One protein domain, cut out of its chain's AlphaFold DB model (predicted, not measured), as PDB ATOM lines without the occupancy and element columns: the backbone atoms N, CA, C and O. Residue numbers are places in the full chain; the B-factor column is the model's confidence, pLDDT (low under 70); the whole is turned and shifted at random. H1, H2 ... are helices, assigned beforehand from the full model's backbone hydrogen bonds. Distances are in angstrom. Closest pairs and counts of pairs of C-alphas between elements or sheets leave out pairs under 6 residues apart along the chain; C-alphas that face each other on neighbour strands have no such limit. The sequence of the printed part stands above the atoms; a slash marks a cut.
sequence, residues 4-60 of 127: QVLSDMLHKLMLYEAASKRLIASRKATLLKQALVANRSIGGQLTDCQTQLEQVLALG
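What this domain is: This is residues 4 to 60 of the 127 residues of an uncharacterized protein of Planctomycetia bacterium (UniProt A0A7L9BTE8). H1 and H4 run opposite ways as an open V, with H2 and short H3 making a corner at its closed end. The printed part has 57 residues, with four helices, H1 to H4 in chain order, and no named strand: all helix. It is compact, radius of gyration of the C-alphas 11.6 A, spanning 38 by 19 by 17 A.

How they stand to each other: H1, residues 4 to 20, only just touches H2, residues 29 to 38, with 3 pairs of C-alphas within 8 A and residues 15 to 18 of H1 alone; the closest C-alphas, Leu 15 and Ala 29, are 6.7 A apart. H2 and H3, residues 40 to 45, only just touch, with 3 such pairs, and only at the corner; the closest C-alphas are Leu 36 and Ile 42, 6.1 A. H1, with residues 10 to 17 alone, touches H4, residues 48 to 58, at a steep tilt of 38 degrees, only just past shallow; the closest C-alphas are Leu 13 and Cys 49, 5.1 A. Every O i to N i+4 pair is within hydrogen-bond range in H1, H2 and H4; H3 has 0 of 2, but 3 of 3 O i to N i+3 pairs.

Where its parts are: H1, 24.2 A long, begins at C-alpha 4 (94.557, -22.262, 66.647). H2 measures 14.3 A, H3 9.8 A; H4, 15.1 A, ends at C-alpha 58 (91.959, -38.629, 59.367).

The domain as a whole: The farthest C-alphas, Ala 38 and Gly 60, are 38.2 A apart. The printed part has no cut and no long link; no printed residue is under pLDDT 70.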
ATOM      1  N   GLN A   4      95.482 -22.963  65.745       93.31
ATOM      2  CA  GLN A   4      94.557 -22.262  66.647       93.31
ATOM      3  C   GLN A   4      93.112 -22.722  66.438       93.31
ATOM      4  O   GLN A   4      92.447 -23.044  67.418       93.31
ATOM      5  N   VAL A   5      92.656 -22.848  65.184       91.81
ATOM      6  CA  VAL A   5      91.315 -23.393  64.886       91.81
ATOM      7  C   VAL A   5      91.155 -24.790  65.469       91.81
ATOM      8  O   VAL A   5      90.121 -25.095  66.057       91.81
ATOM      9  N   LEU A   6      92.185 -25.627  65.346       93.00
ATOM     10  CA  LEU A   6      92.152 -26.984  65.880       93.00
ATOM     11  C   LEU A   6      92.044 -26.992  67.414       93.00
ATOM     12  O   LEU A   6      91.248 -27.747  67.971       93.00
ATOM     13  N   SER A   7      92.796 -26.118  68.090       94.12
ATOM     14  CA  SER A   7      92.719 -25.933  69.544       94.12
ATOM     15  C   SER A   7      91.330 -25.462  69.988       94.12
ATOM     16  O   SER A   7      90.765 -26.006  70.938       94.12
ATOM     17  N   ASP A   8      90.753 -24.480  69.293       93.44
ATOM     18  CA  ASP A   8      89.423 -23.951  69.608       93.44
ATOM     19  C   ASP A   8      88.323 -24.986  69.343       93.44
ATOM     20  O   ASP A   8      87.364 -25.093  70.115       93.44
ATOM     21  N   MET A   9      88.463 -25.777  68.275       94.31
ATOM     22  CA  MET A   9      87.578 -26.901  67.981       94.31
ATOM     23  C   MET A   9      87.635 -27.933  69.106       94.31
ATOM     24  O   MET A   9      86.591 -28.259  69.666       94.31
ATOM     25  N   LEU A  10      88.831 -28.389  69.497       95.69
ATOM     26  CA  LEU A  10      89.000 -29.347  70.592       95.69
ATOM     27  C   LEU A  10      88.382 -28.826  71.897       95.69
ATOM     28  O   LEU A  10      87.646 -29.550  72.564       95.69
ATOM     29  N   HIS A  11      88.605 -27.551  72.232       95.69
ATOM     30  CA  HIS A  11      87.992 -26.931  73.406       95.69
ATOM     31  C   HIS A  11      86.455 -26.976  73.348       95.69
ATOM     32  O   HIS A  11      85.803 -27.343  74.326       95.69
ATOM     33  N   LYS A  12      85.855 -26.652  72.197       95.56
ATOM     34  CA  LYS A  12      84.397 -26.709  71.999       95.56
ATOM     35  C   LYS A  12      83.856 -28.141  72.067       95.56
ATOM     36  O   LYS A  12      82.806 -28.345  72.677       95.56
ATOM     37  N   LEU A  13      84.566 -29.116  71.496       96.69
ATOM     38  CA  LEU A  13      84.213 -30.536  71.585       96.69
ATOM     39  C   LEU A  13      84.233 -31.022  73.038       96.69
ATOM     40  O   LEU A  13      83.283 -31.662  73.481       96.69
ATOM     41  N   MET A  14      85.242 -30.622  73.813       96.94
ATOM     42  CA  MET A  14      85.335 -30.933  75.241       96.94
ATOM     43  C   MET A  14      84.131 -30.386  76.031       96.94
ATOM     44  O   MET A  14      83.563 -31.078  76.875       96.94
ATOM     45  N   LEU A  15      83.686 -29.155  75.740       97.44
ATOM     46  CA  LEU A  15      82.489 -28.572  76.365       97.44
ATOM     47  C   LEU A  15      81.198 -29.272  75.935       97.44
ATOM     48  O   LEU A  15      80.280 -29.423  76.745       97.44
ATOM     49  N   TYR A  16      81.111 -29.660  74.663       96.81
ATOM     50  CA  TYR A  16      79.979 -30.409  74.134       96.81
ATOM     51  C   TYR A  16      79.851 -31.761  74.837       96.81
ATOM     52  O   TYR A  16      78.780 -32.083  75.352       96.81
ATOM     53  N   GLU A  17      80.946 -32.514  74.905       97.38
ATOM     54  CA  GLU A  17      81.000 -33.824  75.541       97.38
ATOM     55  C   GLU A  17      80.651 -33.742  77.028       97.38
ATOM     56  O   GLU A  17      79.784 -34.478  77.495       97.38
ATOM     57  N   ALA A  18      81.243 -32.794  77.762       97.25
ATOM     58  CA  ALA A  18      80.958 -32.607  79.182       97.25
ATOM     59  C   ALA A  18      79.469 -32.329  79.449       97.25
ATOM     60  O   ALA A  18      78.898 -32.856  80.407       97.25
ATOM     61  N   ALA A  19      78.826 -31.517  78.604       96.88
ATOM     62  CA  ALA A  19      77.394 -31.252  78.712       96.88
ATOM     63  C   ALA A  19      76.554 -32.485  78.333       96.88
ATOM     64  O   ALA A  19      75.585 -32.800  79.019       96.88
ATOM     65  N   SER A  20      76.941 -33.209  77.277       96.50
ATOM     66  CA  SER A  20      76.266 -34.434  76.823       96.50
ATOM     67  C   SER A  20      76.289 -35.533  77.893       96.50
ATOM     68  O   SER A  20      75.264 -36.142  78.198       96.50
ATOM     69  N   LYS A  21      77.435 -35.703  78.565       96.25
ATOM     70  CA  LYS A  21      77.633 -36.633  79.690       96.25
ATOM     71  C   LYS A  21      77.056 -36.121  81.022       96.25
ATOM     72  O   LYS A  21      77.236 -36.765  82.050       96.25
ATOM     73  N   ARG A  22      76.355 -34.976  81.025       95.62
ATOM     74  CA  ARG A  22      75.755 -34.329  82.213       95.62
ATOM     75  C   ARG A  22      76.758 -34.003  83.333       95.62
ATOM     76  O   ARG A  22      76.365 -33.852  84.485       95.62
ATOM     77  N   LEU A  23      78.039 -33.847  82.997       94.25
ATOM     78  CA  LEU A  23      79.096 -33.438  83.935       94.25
ATOM     79  C   LEU A  23      79.019 -31.935  84.243       94.25
ATOM     80  O   LEU A  23      79.491 -31.477  85.281       94.25
ATOM     81  N   ILE A  24      78.403 -31.166  83.340       96.12
ATOM     82  CA  ILE A  24      78.078 -29.747  83.498       96.12
ATOM     83  C   ILE A  24      76.673 -29.469  82.956       96.12
ATOM     84  O   ILE A  24      76.204 -30.143  82.042       96.12
ATOM     85  N   ALA A  25      76.011 -28.434  83.477       93.00
ATOM     86  CA  ALA A  25      74.631 -28.110  83.103       93.00
ATOM     87  C   ALA A  25      74.489 -27.446  81.717       93.00
ATOM     88  O   ALA A  25      73.410 -27.427  81.136       93.00
ATOM     89  N   SER A  26      75.559 -26.839  81.197       94.38
ATOM     90  CA  SER A  26      75.565 -26.165  79.891       94.38
ATOM     91  C   SER A  26      76.985 -26.074  79.337       94.38
ATOM     92  O   SER A  26      77.947 -26.210  80.091       94.38
ATOM     93  N   ARG A  27      77.128 -25.798  78.033       94.81
ATOM     94  CA  ARG A  27      78.415 -25.715  77.310       94.81
ATOM     95  C   ARG A  27      79.203 -24.433  77.638       94.81
ATOM     96  O   ARG A  27      79.565 -23.670  76.749       94.81
ATOM     97  N   LYS A  28      79.429 -24.159  78.925       96.12
ATOM     98  CA  LYS A  28      80.169 -22.992  79.423       96.12
ATOM     99  C   LYS A  28      81.519 -23.425  79.987       96.12
ATOM    100  O   LYS A  28      81.576 -24.244  80.903       96.12
ATOM    101  N   ALA A  29      82.597 -22.808  79.504       95.38
ATOM    102  CA  ALA A  29      83.962 -23.111  79.944       95.38
ATOM    103  C   ALA A  29      84.181 -22.902  81.449       95.38
ATOM    104  O   ALA A  29      84.896 -23.671  82.091       95.38
ATOM    105  N   THR A  30      83.523 -21.901  82.036       97.06
ATOM    106  CA  THR A  30      83.599 -21.619  83.475       97.06
ATOM    107  C   THR A  30      83.054 -22.765  84.326       97.06
ATOM    108  O   THR A  30      83.677 -23.111  85.327       97.06
ATOM    109  N   LEU A  31      81.956 -23.402  83.903       96.38
ATOM    110  CA  LEU A  31      81.366 -24.541  84.612       96.38
ATOM    111  C   LEU A  31      82.276 -25.765  84.547       96.38
ATOM    112  O   LEU A  31      82.509 -26.409  85.566       96.38
ATOM    113  N   LEU A  32      82.845 -26.055  83.372       95.94
ATOM    114  CA  LEU A  32      83.778 -27.173  83.232       95.94
ATOM    115  C   LEU A  32      85.041 -26.952  84.067       95.94
ATOM    116  O   LEU A  32      85.493 -27.862  84.758       95.94
ATOM    117  N   LYS A  33      85.580 -25.728  84.072       96.69
ATOM    118  CA  LYS A  33      86.717 -25.374  84.926       96.69
ATOM    119  C   LYS A  33      86.401 -25.610  86.407       96.69
ATOM    120  O   LYS A  33      87.230 -26.186  87.105       96.69
ATOM    121  N   GLN A  34      85.225 -25.192  86.881       96.56
ATOM    122  CA  GLN A  34      84.787 -25.413  88.264       96.56
ATOM    123  C   GLN A  34      84.652 -26.908  88.584       96.56
ATOM    124  O   GLN A  34      85.197 -27.361  89.587       96.56
ATOM    125  N   ALA A  35      84.009 -27.680  87.703       94.94
ATOM    126  CA  ALA A  35      83.859 -29.124  87.859       94.94
ATOM    127  C   ALA A  35      85.222 -29.835  87.933       94.94
ATOM    128  O   ALA A  35      85.447 -30.637  88.833       94.94
ATOM    129  N   LEU A  36      86.170 -29.476  87.060       95.50
ATOM    130  CA  LEU A  36      87.529 -30.032  87.059       95.50
ATOM    131  C   LEU A  36      88.336 -29.660  88.309       95.50
ATOM    132  O   LEU A  36      89.197 -30.431  88.723       95.50
ATOM    133  N   VAL A  37      88.117 -28.474  88.887       96.62
ATOM    134  CA  VAL A  37      88.754 -28.077  90.155       96.62
ATOM    135  C   VAL A  37      88.191 -28.894  91.316       96.62
ATOM    136  O   VAL A  37      88.967 -29.348  92.151       96.62
ATOM    137  N   ALA A  38      86.874 -29.110  91.345       96.00
ATOM    138  CA  ALA A  38      86.217 -29.916  92.370       96.00
ATOM    139  C   ALA A  38      86.562 -31.410  92.250       96.00
ATOM    140  O   ALA A  38      86.731 -32.089  93.259       96.00
ATOM    141  N   ASN A  39      86.688 -31.919  91.023       94.75
ATOM    142  CA  ASN A  39      87.041 -33.305  90.758       94.75
ATOM    143  C   ASN A  39      87.877 -33.446  89.475       94.75
ATOM    144  O   ASN A  39      87.369 -33.370  88.354       94.75
ATOM    145  N   ARG A  40      89.170 -33.747  89.641       93.00
ATOM    146  CA  ARG A  40      90.108 -33.944  88.525       93.00
ATOM    147  C   ARG A  40      89.828 -35.207  87.706       93.00
ATOM    148  O   ARG A  40      90.217 -35.239  86.541       93.00
ATOM    149  N   SER A  41      89.119 -36.204  88.250       93.88
ATOM    150  CA  SER A  41      88.799 -37.441  87.517       93.88
ATOM    151  C   SER A  41      87.825 -37.217  86.359       93.88
ATOM    152  O   SER A  41      87.791 -38.016  85.428       93.88
ATOM    153  N   ILE A  42      87.092 -36.097  86.366       93.31
ATOM    154  CA  ILE A  42      86.243 -35.663  85.248       93.31
ATOM    155  C   ILE A  42      87.060 -35.530  83.961       93.31
ATOM    156  O   ILE A  42      86.576 -35.906  82.901       93.31
ATOM    157  N   GLY A  43      88.311 -35.061  84.045       90.44
ATOM    158  CA  GLY A  43      89.170 -34.910  82.869       90.44
ATOM    159  C   GLY A  43      89.409 -36.233  82.137       90.44
ATOM    160  O   GLY A  43      89.385 -36.258  80.915       90.44
ATOM    161  N   GLY A  44      89.548 -37.338  82.874       92.00
ATOM    162  CA  GLY A  44      89.727 -38.671  82.288       92.00
ATOM    163  C   GLY A  44      88.467 -39.251  81.637       92.00
ATOM    164  O   GLY A  44      88.566 -40.237  80.919       92.00
ATOM    165  N   GLN A  45      87.292 -38.659  81.869       93.06
ATOM    166  CA  GLN A  45      86.023 -39.093  81.267       93.06
ATOM    167  C   GLN A  45      85.736 -38.406  79.922       93.06
ATOM    168  O   GLN A  45      84.779 -38.783  79.242       93.06
ATOM    169  N   LEU A  46      86.530 -37.388  79.564       94.81
ATOM    170  CA  LEU A  46      86.379 -36.576  78.355       94.81
ATOM    171  C   LEU A  46      87.261 -37.134  77.233       94.81
ATOM    172  O   LEU A  46      88.335 -36.612  76.938       94.81
ATOM    173  N   THR A  47      86.836 -38.265  76.685       96.00
ATOM    174  CA  THR A  47      87.569 -39.049  75.685       96.00
ATOM    175  C   THR A  47      87.029 -38.855  74.274       96.00
ATOM    176  O   THR A  47      87.784 -38.939  73.307       96.00
ATOM    177  N   ASP A  48      85.736 -38.569  74.134       96.44
ATOM    178  CA  ASP A  48      85.058 -38.538  72.839       96.44
ATOM    179  C   ASP A  48      85.556 -37.350  72.003       96.44
ATOM    180  O   ASP A  48      85.697 -37.461  70.785       96.44
ATOM    181  N   CYS A  49      85.896 -36.226  72.644       95.75
ATOM    182  CA  CYS A  49      86.474 -35.061  71.985       95.75
ATOM    183  C   CYS A  49      87.823 -35.367  71.319       95.75
ATOM    184  O   CYS A  49      88.108 -34.820  70.255       95.75
ATOM    185  N   GLN A  50      88.630 -36.256  71.912       94.25
ATOM    186  CA  GLN A  50      89.906 -36.689  71.341       94.25
ATOM    187  C   GLN A  50      89.672 -37.577  70.115       94.25
ATOM    188  O   GLN A  50      90.236 -37.319  69.056       94.25
ATOM    189  N   THR A  51      88.775 -38.561  70.221       95.88
ATOM    190  CA  THR A  51      88.414 -39.426  69.088       95.88
ATOM    191  C   THR A  51      87.843 -38.624  67.916       95.88
ATOM    192  O   THR A  51      88.214 -38.852  66.769       95.88
ATOM    193  N   GLN A  52      86.975 -37.646  68.181       95.56
ATOM    194  CA  GLN A  52      86.410 -36.782  67.137       95.56
ATOM    195  C   GLN A  52      87.475 -35.898  66.478       95.56
ATOM    196  O   GLN A  52      87.463 -35.719  65.260       95.56
ATOM    197  N   LEU A  53      88.424 -35.372  67.257       94.25
ATOM    198  CA  LEU A  53      89.562 -34.632  66.719       94.25
ATOM    199  C   LEU A  53      90.401 -35.509  65.775       94.25
ATOM    200  O   LEU A  53      90.721 -35.085  64.666       94.25
ATOM    201  N   GLU A  54      90.727 -36.731  66.191       94.69
ATOM    202  CA  GLU A  54      91.487 -37.692  65.383       94.69
ATOM    203  C   GLU A  54      90.758 -38.055  64.087       94.69
ATOM    204  O   GLU A  54      91.380 -38.090  63.026       94.69
ATOM    205  N   GLN A  55      89.437 -38.240  64.141       94.88
ATOM    206  CA  GLN A  55      88.612 -38.477  62.955       94.88
ATOM    207  C   GLN A  55      88.676 -37.309  61.967       94.88
ATOM    208  O   GLN A  55      88.847 -37.539  60.773       94.88
ATOM    209  N   VAL A  56      88.598 -36.058  62.441       91.75
ATOM    210  CA  VAL A  56      88.736 -34.873  61.575       91.75
ATOM    211  C   VAL A  56      90.112 -34.834  60.909       91.75
ATOM    212  O   VAL A  56      90.213 -34.538  59.720       91.75
ATOM    213  N   LEU A  57      91.174 -35.159  61.647       93.44
ATOM    214  CA  LEU A  57      92.525 -35.224  61.083       93.44
ATOM    215  C   LEU A  57      92.661 -36.362  60.058       93.44
ATOM    216  O   LEU A  57      93.317 -36.187  59.032       93.44
ATOM    217  N   ALA A  58      91.984 -37.491  60.283       95.38
ATOM    218  CA  ALA A  58      91.959 -38.629  59.367       95.38
ATOM    219  C   ALA A  58      91.252 -38.337  58.028       95.38
ATOM    220  O   ALA A  58      91.492 -39.051  57.057       95.38
ATOM    221  N   LEU A  59      90.457 -37.262  57.926       93.75
ATOM    222  CA  LEU A  59      89.872 -36.795  56.655       93.75
ATOM    223  C   LEU A  59      90.908 -36.189  55.688       93.75
ATOM    224  O   LEU A  59      90.548 -35.740  54.602       93.75
ATOM    225  N   GLY A  60      92.189 -36.142  56.068       92.19
ATOM    226  CA  GLY A  60      93.260 -35.582  55.243       92.19
ATOM    227  C   GLY A  60      93.404 -34.065  55.373       92.19
ATOM    228  O   GLY A  60      93.989 -33.419  54.502       92.19
TER     229      GLY A  60